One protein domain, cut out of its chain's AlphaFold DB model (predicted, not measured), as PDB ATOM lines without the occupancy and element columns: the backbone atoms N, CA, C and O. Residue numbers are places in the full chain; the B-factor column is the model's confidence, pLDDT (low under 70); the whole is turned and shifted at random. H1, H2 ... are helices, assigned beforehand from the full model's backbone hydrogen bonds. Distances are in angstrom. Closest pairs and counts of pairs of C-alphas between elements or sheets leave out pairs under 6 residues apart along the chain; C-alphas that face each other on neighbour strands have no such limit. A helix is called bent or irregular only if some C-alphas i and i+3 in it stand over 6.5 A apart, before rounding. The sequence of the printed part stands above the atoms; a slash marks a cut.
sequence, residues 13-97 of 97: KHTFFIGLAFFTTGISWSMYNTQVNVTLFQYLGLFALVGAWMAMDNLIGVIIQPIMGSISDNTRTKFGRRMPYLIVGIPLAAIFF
ATOM      1  N   LYS A  13     -44.605  13.152  36.439       83.12
ATOM      2  CA  LYS A  13     -43.868  12.164  37.238       83.12
ATOM      3  C   LYS A  13     -42.394  12.538  37.356       83.12
ATOM      4  O   LYS A  13     -41.862  12.550  38.460       83.12
ATOM      5  N   HIS A  14     -41.744  12.888  36.248       80.94
ATOM      6  CA  HIS A  14     -40.338  13.302  36.257       80.94
ATOM      7  C   HIS A  14     -40.138  14.597  37.046       80.94
ATOM      8  O   HIS A  14     -39.226  14.677  37.867       80.94
ATOM      9  N   THR A  15     -41.023  15.580  36.873       85.44
ATOM     10  CA  THR A  15     -40.985  16.827  37.650       85.44
ATOM     11  C   THR A  15     -41.152  16.564  39.145       85.44
ATOM     12  O   THR A  15     -40.449  17.167  39.951       85.44
ATOM     13  N   PHE A  16     -42.029  15.631  39.524       90.75
ATOM     14  CA  PHE A  16     -42.194  15.225  40.916       90.75
ATOM     15  C   PHE A  16     -40.915  14.596  41.489       90.75
ATOM     16  O   PHE A  16     -40.478  15.000  42.563       90.75
ATOM     17  N   PHE A  17     -40.270  13.669  40.770       87.31
ATOM     18  CA  PHE A  17     -39.006  13.063  41.215       87.31
ATOM     19  C   PHE A  17     -37.861  14.079  41.318       87.31
ATOM     20  O   PHE A  17     -37.090  14.035  42.276       87.31
ATOM     21  N   ILE A  18     -37.766  15.019  40.376       86.88
ATOM     22  CA  ILE A  18     -36.785  16.112  40.440       86.88
ATOM     23  C   ILE A  18     -37.075  17.007  41.651       86.88
ATOM     24  O   ILE A  18     -36.161  17.334  42.406       86.88
ATOM     25  N   GLY A  19     -38.343  17.357  41.882       89.00
ATOM     26  CA  GLY A  19     -38.766  18.119  43.058       89.00
ATOM     27  C   GLY A  19     -38.415  17.413  44.368       89.00
ATOM     28  O   GLY A  19     -37.890  18.046  45.282       89.00
ATOM     29  N   LEU A  20     -38.618  16.096  44.435       91.25
ATOM     30  CA  LEU A  20     -38.236  15.277  45.585       91.25
ATOM     31  C   LEU A  20     -36.717  15.297  45.817       91.25
ATOM     32  O   LEU A  20     -36.277  15.452  46.953       91.25
ATOM     33  N   ALA A  21     -35.910  15.217  44.755       87.56
ATOM     34  CA  ALA A  21     -34.452  15.291  44.864       87.56
ATOM     35  C   ALA A  21     -33.974  16.646  45.423       87.56
ATOM     36  O   ALA A  21     -33.118  16.689  46.315       87.56
ATOM     37  N   PHE A  22     -34.552  17.758  44.955       89.50
ATOM     38  CA  PHE A  22     -34.249  19.090  45.493       89.50
ATOM     39  C   PHE A  22     -34.729  19.259  46.937       89.50
ATOM     40  O   PHE A  22     -34.028  19.870  47.742       89.50
ATOM     41  N   PHE A  23     -35.879  18.683  47.284       93.12
ATOM     42  CA  PHE A  23     -36.398  18.689  48.649       93.12
ATOM     43  C   PHE A  23     -35.440  17.989  49.621       93.12
ATOM     44  O   PHE A  23     -35.038  18.584  50.622       93.12
ATOM     45  N   THR A  24     -35.007  16.768  49.296       90.06
ATOM     46  CA  THR A  24     -34.032  16.031  50.112       90.06
ATOM     47  C   THR A  24     -32.717  16.799  50.233       90.06
ATOM     48  O   THR A  24     -32.206  16.962  51.337       90.06
ATOM     49  N   THR A  25     -32.206  17.343  49.125       89.44
ATOM     50  CA  THR A  25     -30.966  18.138  49.124       89.44
ATOM     51  C   THR A  25     -31.086  19.377  50.017       89.44
ATOM     52  O   THR A  25     -30.159  19.690  50.762       89.44
ATOM     53  N   GLY A  26     -32.235  20.060  50.002       91.44
ATOM     54  CA  GLY A  26     -32.492  21.226  50.849       91.44
ATOM     55  C   GLY A  26     -32.503  20.892  52.342       91.44
ATOM     56  O   GLY A  26     -31.910  21.625  53.139       91.44
ATOM     57  N   ILE A  27     -33.116  19.767  52.726       92.31
ATOM     58  CA  ILE A  27     -33.088  19.288  54.117       92.31
ATOM     59  C   ILE A  27     -31.653  18.967  54.533       92.31
ATOM     60  O   ILE A  27     -31.191  19.477  55.555       92.31
ATOM     61  N   SER A  28     -30.932  18.184  53.725       89.38
ATOM     62  CA  SER A  28     -29.542  17.823  54.013       89.38
ATOM     63  C   SER A  28     -28.651  19.058  54.160       89.38
ATOM     64  O   SER A  28     -27.855  19.125  55.094       89.38
ATOM     65  N   TRP A  29     -28.827  20.071  53.306       87.06
ATOM     66  CA  TRP A  29     -28.088  21.335  53.388       87.06
ATOM     67  C   TRP A  29     -28.372  22.107  54.683       87.06
ATOM     68  O   TRP A  29     -27.451  22.611  55.330       87.06
ATOM     69  N   SER A  30     -29.639  22.187  55.092       89.50
ATOM     70  CA  SER A  30     -30.037  22.849  56.344       89.50
ATOM     71  C   SER A  30     -29.446  22.147  57.573       89.50
ATOM     72  O   SER A  30     -28.882  22.787  58.468       89.50
ATOM     73  N   MET A  31     -29.505  20.812  57.583       89.12
ATOM     74  CA  MET A  31     -28.917  19.998  58.645       89.12
ATOM     75  C   MET A  31     -27.394  20.138  58.691       89.12
ATOM     76  O   MET A  31     -26.836  20.325  59.772       89.12
ATOM     77  N   TYR A  32     -26.725  20.094  57.535       87.44
ATOM     78  CA  TYR A  32     -25.278  20.271  57.429       87.44
ATOM     79  C   TYR A  32     -24.841  21.621  58.000       87.44
ATOM     80  O   TYR A  32     -24.030  21.647  58.922       87.44
ATOM     81  N   ASN A  33     -25.440  22.729  57.550       85.94
ATOM     82  CA  ASN A  33     -25.096  24.063  58.051       85.94
ATOM     83  C   ASN A  33     -25.295  24.189  59.563       85.94
ATOM     84  O   ASN A  33     -24.460  24.773  60.247       85.94
ATOM     85  N   THR A  34     -26.366  23.610  60.104       86.56
ATOM     86  CA  THR A  34     -26.624  23.652  61.550       86.56
ATOM     87  C   THR A  34     -25.546  22.894  62.330       86.56
ATOM     88  O   THR A  34     -24.988  23.429  63.288       86.56
ATOM     89  N   GLN A  35     -25.206  21.673  61.907       84.69
ATOM     90  CA  GLN A  35     -24.208  20.846  62.596       84.69
ATOM     91  C   GLN A  35     -22.790  21.410  62.472       84.69
ATOM     92  O   GLN A  35     -22.050  21.475  63.457       84.69
ATOM     93  N   VAL A  36     -22.418  21.854  61.273       84.81
ATOM     94  CA  VAL A  36     -21.102  22.422  60.975       84.81
ATOM     95  C   VAL A  36     -20.890  23.720  61.743       84.81
ATOM     96  O   VAL A  36     -19.855  23.868  62.384       84.81
ATOM     97  N   ASN A  37     -21.883  24.610  61.800       82.19
ATOM     98  CA  ASN A  37     -21.756  25.869  62.538       82.19
ATOM     99  C   ASN A  37     -21.546  25.666  64.033       82.19
ATOM    100  O   ASN A  37     -20.696  26.327  64.628       82.19
ATOM    101  N   VAL A  38     -22.280  24.728  64.633       81.56
ATOM    102  CA  VAL A  38     -22.118  24.387  66.052       81.56
ATOM    103  C   VAL A  38     -20.743  23.769  66.304       81.56
ATOM    104  O   VAL A  38     -20.056  24.165  67.245       81.56
ATOM    105  N   THR A  39     -20.308  22.853  65.439       78.44
ATOM    106  CA  THR A  39     -19.016  22.170  65.567       78.44
ATOM    107  C   THR A  39     -17.849  23.145  65.405       78.44
ATOM    108  O   THR A  39     -16.962  23.195  66.254       78.44
ATOM    109  N   LEU A  40     -17.855  23.986  64.367       77.62
ATOM    110  CA  LEU A  40     -16.812  24.997  64.174       77.62
ATOM    111  C   LEU A  40     -16.787  26.019  65.308       77.62
ATOM    112  O   LEU A  40     -15.704  26.430  65.720       77.62
ATOM    113  N   PHE A  41     -17.948  26.406  65.839       77.62
ATOM    114  CA  PHE A  41     -17.998  27.300  66.990       77.62
ATOM    115  C   PHE A  41     -17.348  26.673  68.232       77.62
ATOM    116  O   PHE A  41     -16.614  27.361  68.936       77.62
ATOM    117  N   GLN A  42     -17.542  25.371  68.465       77.19
ATOM    118  CA  GLN A  42     -16.894  24.656  69.571       77.19
ATOM    119  C   GLN A  42     -15.363  24.613  69.445       77.19
ATOM    120  O   GLN A  42     -14.677  24.694  70.461       77.19
ATOM    121  N   TYR A  43     -14.818  24.523  68.227       75.00
ATOM    122  CA  TYR A  43     -13.365  24.507  68.010       75.00
ATOM    123  C   TYR A  43     -12.724  25.900  67.979       75.00
ATOM    124  O   TYR A  43     -11.590  26.063  68.424       75.00
ATOM    125  N   LEU A  44     -13.418  26.901  67.431       76.94
ATOM    126  CA  LEU A  44     -12.850  28.228  67.167       76.94
ATOM    127  C   LEU A  44     -13.216  29.271  68.228       76.94
ATOM    128  O   LEU A  44     -12.496  30.256  68.377       76.94
ATOM    129  N   GLY A  45     -14.352  29.118  68.918       72.69
ATOM    130  CA  GLY A  45     -14.859  30.048  69.939       72.69
ATOM    131  C   GLY A  45     -15.233  31.456  69.442       72.69
ATOM    132  O   GLY A  45     -15.745  32.264  70.213       72.69
ATOM    133  N   LEU A  46     -14.996  31.768  68.162       79.62
ATOM    134  CA  LEU A  46     -15.152  33.093  67.557       79.62
ATOM    135  C   LEU A  46     -16.099  33.044  66.354       79.62
ATOM    136  O   LEU A  46     -15.768  32.486  65.307       79.62
ATOM    137  N   PHE A  47     -17.244  33.722  66.466       77.25
ATOM    138  CA  PHE A  47     -18.252  33.807  65.398       77.25
ATOM    139  C   PHE A  47     -17.709  34.380  64.081       77.25
ATOM    140  O   PHE A  47     -18.131  33.954  63.009       77.25
ATOM    141  N   ALA A  48     -16.743  35.304  64.144       80.38
ATOM    142  CA  ALA A  48     -16.121  35.887  62.955       80.38
ATOM    143  C   ALA A  48     -15.372  34.840  62.112       80.38
ATOM    144  O   ALA A  48     -15.420  34.886  60.886       80.38
ATOM    145  N   LEU A  49     -14.718  33.873  62.763       79.88
ATOM    146  CA  LEU A  49     -13.930  32.849  62.080       79.88
ATOM    147  C   LEU A  49     -14.821  31.743  61.504       79.88
ATOM    148  O   LEU A  49     -14.587  31.298  60.385       79.88
ATOM    149  N   VAL A  50     -15.899  31.383  62.214       83.56
ATOM    150  CA  VAL A  50     -16.954  30.498  61.684       83.56
ATOM    151  C   VAL A  50     -17.584  31.114  60.430       83.56
ATOM    152  O   VAL A  50     -17.655  30.458  59.393       83.56
ATOM    153  N   GLY A  51     -17.970  32.394  60.493       82.94
ATOM    154  CA  GLY A  51     -18.537  33.115  59.352       82.94
ATOM    155  C   GLY A  51     -17.572  33.218  58.168       82.94
ATOM    156  O   GLY A  51     -17.982  33.001  57.029       82.94
ATOM    157  N   ALA A  52     -16.284  33.475  58.424       85.69
ATOM    158  CA  ALA A  52     -15.257  33.485  57.384       85.69
ATOM    159  C   ALA A  52     -15.113  32.115  56.699       85.69
ATOM    160  O   ALA A  52     -15.017  32.047  55.474       85.69
ATOM    161  N   TRP A  53     -15.156  31.023  57.470       84.88
ATOM    162  CA  TRP A  53     -15.058  29.667  56.928       84.88
ATOM    163  C   TRP A  53     -16.276  29.288  56.083       84.88
ATOM    164  O   TRP A  53     -16.124  28.771  54.977       84.88
ATOM    165  N   MET A  54     -17.482  29.623  56.549       84.50
ATOM    166  CA  MET A  54     -18.702  29.432  55.760       84.50
ATOM    167  C   MET A  54     -18.702  30.257  54.468       84.50
ATOM    168  O   MET A  54     -19.133  29.780  53.418       84.50
ATOM    169  N   ALA A  55     -18.237  31.507  54.527       86.44
ATOM    170  CA  ALA A  55     -18.159  32.373  53.353       86.44
ATOM    171  C   ALA A  55     -17.157  31.838  52.319       86.44
ATOM    172  O   ALA A  55     -17.398  31.943  51.117       86.44
ATOM    173  N   MET A  56     -16.064  31.228  52.780       88.25
ATOM    174  CA  MET A  56     -15.067  30.611  51.911       88.25
ATOM    175  C   MET A  56     -15.638  29.425  51.124       88.25
ATOM    176  O   MET A  56     -15.409  29.345  49.919       88.25
ATOM    177  N   ASP A  57     -16.420  28.549  51.762       84.50
ATOM    178  CA  ASP A  57     -17.094  27.445  51.063       84.50
ATOM    179  C   ASP A  57     -18.048  27.967  49.974       84.50
ATOM    180  O   ASP A  57     -17.993  27.538  48.820       84.50
ATOM    181  N   ASN A  58     -18.834  29.000  50.293       87.81
ATOM    182  CA  ASN A  58     -19.713  29.645  49.316       87.81
ATOM    183  C   ASN A  58     -18.934  30.259  48.137       87.81
ATOM    184  O   ASN A  58     -19.371  30.148  46.990       87.81
ATOM    185  N   LEU A  59     -17.771  30.870  48.388       90.56
ATOM    186  CA  LEU A  59     -16.912  31.431  47.340       90.56
ATOM    187  C   LEU A  59     -16.386  30.344  46.393       90.56
ATOM    188  O   LEU A  59     -16.394  30.525  45.173       90.56
ATOM    189  N   ILE A  60     -15.967  29.204  46.945       89.56
ATOM    190  CA  ILE A  60     -15.558  28.038  46.156       89.56
ATOM    191  C   ILE A  60     -16.750  27.520  45.341       89.56
ATOM    192  O   ILE A  60     -16.609  27.257  44.146       89.56
ATOM    193  N   GLY A  61     -17.938  27.451  45.946       87.12
ATOM    194  CA  GLY A  61     -19.178  27.058  45.279       87.12
ATOM    195  C   GLY A  61     -19.490  27.901  44.039       87.12
ATOM    196  O   GLY A  61     -19.818  27.343  42.990       87.12
ATOM    197  N   VAL A  62     -19.308  29.224  44.111       90.75
ATOM    198  CA  VAL A  62     -19.519  30.144  42.973       90.75
ATOM    199  C   VAL A  62     -18.597  29.830  41.791       90.75
ATOM    200  O   VAL A  62     -18.995  30.020  40.644       90.75
ATOM    201  N   ILE A  63     -17.389  29.324  42.044       91.62
ATOM    202  CA  ILE A  63     -16.430  28.950  40.994       91.62
ATOM    203  C   ILE A  63     -16.707  27.530  40.481       91.62
ATOM    204  O   ILE A  63     -16.680  27.286  39.273       91.62
ATOM    205  N   ILE A  64     -17.004  26.584  41.375       88.25
ATOM    206  CA  ILE A  64     -17.245  25.181  41.011       88.25
ATOM    207  C   ILE A  64     -18.529  25.028  40.189       88.25
ATOM    208  O   ILE A  64     -18.537  24.256  39.230       88.25
ATOM    209  N   GLN A  65     -19.598  25.760  40.511       87.31
ATOM    210  CA  GLN A  65     -20.877  25.674  39.794       87.31
ATOM    211  C   GLN A  65     -20.761  25.881  38.266       87.31
ATOM    212  O   GLN A  65     -21.196  24.994  37.526       87.31
ATOM    213  N   PRO A  66     -20.171  26.979  37.747       87.25
ATOM    214  CA  PRO A  66     -20.029  27.191  36.305       87.25
ATOM    215  C   PRO A  66     -19.042  26.214  35.659       87.25
ATOM    216  O   PRO A  66     -19.293  25.750  34.546       87.25
ATOM    217  N   ILE A  67     -17.957  25.848  36.355       86.75
ATOM    218  CA  ILE A  67     -17.002  24.846  35.861       86.75
ATOM    219  C   ILE A  67     -17.717  23.511  35.663       86.75
ATOM    220  O   ILE A  67     -17.691  22.951  34.565       86.75
ATOM    221  N   MET A  68     -18.421  23.036  36.689       82.75
ATOM    222  CA  MET A  68     -19.155  21.778  36.630       82.75
ATOM    223  C   MET A  68     -20.280  21.830  35.590       82.75
ATOM    224  O   MET A  68     -20.496  20.851  34.877       82.75
ATOM    225  N   GLY A  69     -20.943  22.980  35.430       82.00
ATOM    226  CA  GLY A  69     -21.902  23.214  34.348       82.00
ATOM    227  C   GLY A  69     -21.278  23.052  32.957       82.00
ATOM    228  O   GLY A  69     -21.810  22.313  32.129       82.00
ATOM    229  N   SER A  70     -20.110  23.661  32.724       81.25
ATOM    230  CA  SER A  70     -19.399  23.588  31.438       81.25
ATOM    231  C   SER A  70     -18.899  22.173  31.107       81.25
ATOM    232  O   SER A  70     -19.040  21.713  29.971       81.25
ATOM    233  N   ILE A  71     -18.384  21.445  32.105       81.00
ATOM    234  CA  ILE A  71     -17.911  20.061  31.958       81.00
ATOM    235  C   ILE A  71     -19.097  19.124  31.685       81.00
ATOM    236  O   ILE A  71     -19.046  18.290  30.774       81.00
ATOM    237  N   SER A  72     -20.191  19.298  32.430       73.75
ATOM    238  CA  SER A  72     -21.423  18.524  32.255       73.75
ATOM    239  C   SER A  72     -22.019  18.726  30.859       73.75
ATOM    240  O   SER A  72     -22.387  17.763  30.185       73.75
ATOM    241  N   ASP A  73     -22.016  19.960  30.355       75.31
ATOM    242  CA  ASP A  73     -22.550  20.269  29.029       75.31
ATOM    243  C   ASP A  73     -21.664  19.763  27.878       75.31
ATOM    244  O   ASP A  73     -22.182  19.443  26.803       75.31
ATOM    245  N   ASN A  74     -20.352  19.608  28.067       70.94
ATOM    246  CA  ASN A  74     -19.473  19.078  27.017       70.94
ATOM    247  C   ASN A  74     -19.471  17.536  26.926       70.94
ATOM    248  O   ASN A  74     -18.918  16.952  25.994       70.94
ATOM    249  N   THR A  75     -20.122  16.849  27.865       73.00
ATOM    250  CA  THR A  75     -20.131  15.384  27.915       73.00
ATOM    251  C   THR A  75     -21.216  14.826  26.989       73.00
ATOM    252  O   THR A  75     -22.396  15.124  27.148       73.00
ATOM    253  N   ARG A  76     -20.846  14.019  25.985       62.28
ATOM    254  CA  ARG A  76     -21.792  13.435  25.012       62.28
ATOM    255  C   ARG A  76     -21.863  11.919  25.197       62.28
ATOM    256  O   ARG A  76     -20.975  11.197  24.758       62.28
ATOM    257  N   THR A  77     -22.921  11.428  25.845       72.25
ATOM    258  CA  THR A  77     -23.149   9.984  26.057       72.25
ATOM    259  C   THR A  77     -24.518   9.538  25.546       72.25
ATOM    260  O   THR A  77     -25.395  10.365  25.296       72.25
ATOM    261  N   LYS A  78     -24.724   8.216  25.428       63.44
ATOM    262  CA  LYS A  78     -26.003   7.605  25.013       63.44
ATOM    263  C   LYS A  78     -27.194   7.953  25.922       63.44
ATOM    264  O   LYS A  78     -28.321   7.891  25.450       63.44
ATOM    265  N   PHE A  79     -26.958   8.330  27.181       63.06
ATOM    266  CA  PHE A  79     -28.007   8.634  28.167       63.06
ATOM    267  C   PHE A  79     -28.268  10.143  28.343       63.06
ATOM    268  O   PHE A  79     -29.081  10.535  29.175       63.06
ATOM    269  N   GLY A  80     -27.597  10.999  27.563       69.44
ATOM    270  CA  GLY A  80     -27.703  12.460  27.640       69.44
ATOM    271  C   GLY A  80     -26.426  13.136  28.154       69.44
ATOM    272  O   GLY A  80     -25.421  12.477  28.427       69.44
ATOM    273  N   ARG A  81     -26.450  14.473  28.254       67.50
ATOM    274  CA  ARG A  81     -25.265  15.276  28.627       67.50
ATOM    275  C   ARG A  81     -25.009  15.293  30.141       67.50
ATOM    276  O   ARG A  81     -23.883  15.117  30.582       67.50
ATOM    277  N   ARG A  82     -26.081  15.380  30.938       69.06
ATOM    278  CA  ARG A  82     -26.022  15.579  32.403       69.06
ATOM    279  C   ARG A  82     -26.356  14.330  33.239       69.06
ATOM    280  O   ARG A  82     -25.981  14.244  34.401       69.06
ATOM    281  N   MET A  83     -27.026  13.341  32.639       73.06
ATOM    282  CA  MET A  83     -27.428  12.077  33.281       73.06
ATOM    283  C   MET A  83     -26.268  11.178  33.759       73.06
ATOM    284  O   MET A  83     -26.413  10.587  34.824       73.06
ATOM    285  N   PRO A  84     -25.118  11.062  33.059       76.50
ATOM    286  CA  PRO A  84     -24.028  10.187  33.507       76.50
ATOM    287  C   PRO A  84     -23.488  10.571  34.885       76.50
ATOM    288  O   PRO A  84     -23.249   9.708  35.724       76.50
ATOM    289  N   TYR A  85     -23.363  11.877  35.136       77.56
ATOM    290  CA  TYR A  85     -22.905  12.411  36.415       77.56
ATOM    291  C   TYR A  85     -23.895  12.135  37.545       77.56
ATOM    292  O   TYR A  85     -23.473  11.822  38.650       77.56
ATOM    293  N   LEU A  86     -25.202  12.194  37.271       77.00
ATOM    294  CA  LEU A  86     -26.236  11.845  38.249       77.00
ATOM    295  C   LEU A  86     -26.237  10.343  38.552       77.00
ATOM    296  O   LEU A  86     -26.264   9.955  39.714       77.00
ATOM    297  N   ILE A  87     -26.156   9.496  37.524       81.19
ATOM    298  CA  ILE A  87     -26.198   8.034  37.680       81.19
ATOM    299  C   ILE A  87     -24.982   7.509  38.445       81.19
ATOM    300  O   ILE A  87     -25.118   6.556  39.200       81.19
ATOM    301  N   VAL A  88     -23.804   8.113  38.270       82.88
ATOM    302  CA  VAL A  88     -22.600   7.734  39.027       82.88
ATOM    303  C   VAL A  88     -22.558   8.439  40.381       82.88
ATOM    304  O   VAL A  88     -22.241   7.813  41.388       82.88
ATOM    305  N   GLY A  89     -22.904   9.725  40.423       80.31
ATOM    306  CA  GLY A  89     -22.815  10.550  41.624       80.31
ATOM    307  C   GLY A  89     -23.822  10.172  42.707       80.31
ATOM    308  O   GLY A  89     -23.457  10.181  43.875       80.31
ATOM    309  N   ILE A  90     -25.057   9.797  42.348       83.50
ATOM    310  CA  ILE A  90     -26.098   9.440  43.328       83.50
ATOM    311  C   ILE A  90     -25.725   8.174  44.125       83.50
ATOM    312  O   ILE A  90     -25.754   8.239  45.352       83.50
ATOM    313  N   PRO A  91     -25.332   7.040  43.507       86.00
ATOM    314  CA  PRO A  91     -24.888   5.863  44.250       86.00
ATOM    315  C   PRO A  91     -23.616   6.121  45.051       86.00
ATOM    316  O   PRO A  91     -23.507   5.650  46.176       86.00
ATOM    317  N   LEU A  92     -22.667   6.882  44.493       85.56
ATOM    318  CA  LEU A  92     -21.441   7.223  45.208       85.56
ATOM    319  C   LEU A  92     -21.767   8.027  46.472       85.56
ATOM    320  O   LEU A  92     -21.303   7.685  47.555       85.56
ATOM    321  N   ALA A  93     -22.624   9.043  46.348       79.94
ATOM    322  CA  ALA A  93     -23.101   9.823  47.480       79.94
ATOM    323  C   ALA A  93     -23.826   8.940  48.502       79.94
ATOM    324  O   ALA A  93     -23.533   9.042  49.681       79.94
ATOM    325  N   ALA A  94     -24.696   8.026  48.068       81.19
ATOM    326  CA  ALA A  94     -25.407   7.119  48.970       81.19
ATOM    327  C   ALA A  94     -24.496   6.129  49.725       81.19
ATOM    328  O   ALA A  94     -24.915   5.588  50.740       81.19
ATOM    329  N   ILE A  95     -23.284   5.859  49.227       86.75
ATOM    330  CA  ILE A  95     -22.306   4.982  49.892       86.75
ATOM    331  C   ILE A  95     -21.450   5.756  50.904       86.75
ATOM    332  O   ILE A  95     -21.071   5.200  51.931       86.75
ATOM    333  N   PHE A  96     -21.094   7.004  50.588       75.88
ATOM    334  CA  PHE A  96     -20.191   7.821  51.409       75.88
ATOM    335  C   PHE A  96     -20.903   8.739  52.413       75.88
ATOM    336  O   PHE A  96     -20.232   9.298  53.280       75.88
ATOM    337  N   PHE A  97     -22.215   8.925  52.266       64.31
ATOM    338  CA  PHE A  97     -23.076   9.682  53.177       64.31
ATOM    339  C   PHE A  97     -23.606   8.788  54.299       64.31
ATOM    340  O   PHE A  97     -23.606   9.257  55.459       64.31
TER     341      PHE A  97
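What this domain is: This is residues 13 to 97 of the 97 residues of an uncharacterized protein of marine sediment metagenome (UniProt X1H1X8). Two long helices, H1 and H2, make a helical hairpin that opens as a narrow V, joined at residues 37 to 50; a shorter helix, H3, folds back from the far end of H2 like a hook. The two arms meet only near the tight turn between them, and the space between H1 and H3 is open. The printed part has 85 residues, with three named helices in the order H1, H2, H3 and no named strand; the class is all helix. The whole is loose, with a radius of gyration of the C-alphas of 16.6 A, and elongated, spanning 51 by 26 by 23 A.

Where its parts are: H1, residues 13 to 44, begins at C-alpha 13 at (-43.868, 12.164, 37.238) and runs 46.0 A to C-alpha 44 at (-12.850, 28.228, 67.167). H2, residues 47 to 74, is 41.1 A long from first to last C-alpha and has a kink of 28 degrees near residue 64. It is neither bent nor irregular, but only just: C-alphas 63 and 66 are 6.2 A apart. H3, residues 83 to 96, measures 20.0 A and ends at C-alpha 96 at (-20.191, 7.821, 51.409). It too is neither bent nor irregular, but only just: C-alphas 88 and 91 are 6.0 A apart.

How they stand to each other: H1 and H2 touch and form a helical hairpin; their closest C-alphas, those of Leu 40 and Val 50, are 6.0 A apart. H1 touches H2 with residues 37 to 44 alone, and H2 touches H1 with residues 47 to 50 alone. They run opposite ways at a shallow tilt of 32 degrees, only just short of steep. H2 and H3 are close but not clearly touching, and their closest C-alphas, those of Ser 72 and Tyr 85, are 7.5 A apart. They run opposite ways at a steep tilt of 37 degrees, only just past shallow. H1 and H3 are apart. In H1 every O i to N i+4 pair is within hydrogen-bond range; in H2 it is 23 of 24 and in H3 9 of 10.

The domain as a whole: The two C-alphas farthest apart, those of Gly 45 and Lys 78, are 51.4 A apart. The link from H1 to H2 is tight, with 2 residues, and that from H2 to H3 is short, with 8. Residues 13 to 32, 55 to 68 and 88 to 97 stand free. The printed part has no cut and ends at residue 97, the chain's last. The mean pLDDT of the printed part is 82.1; residue 76, residues 78 to 82 and residue 97 are under 70.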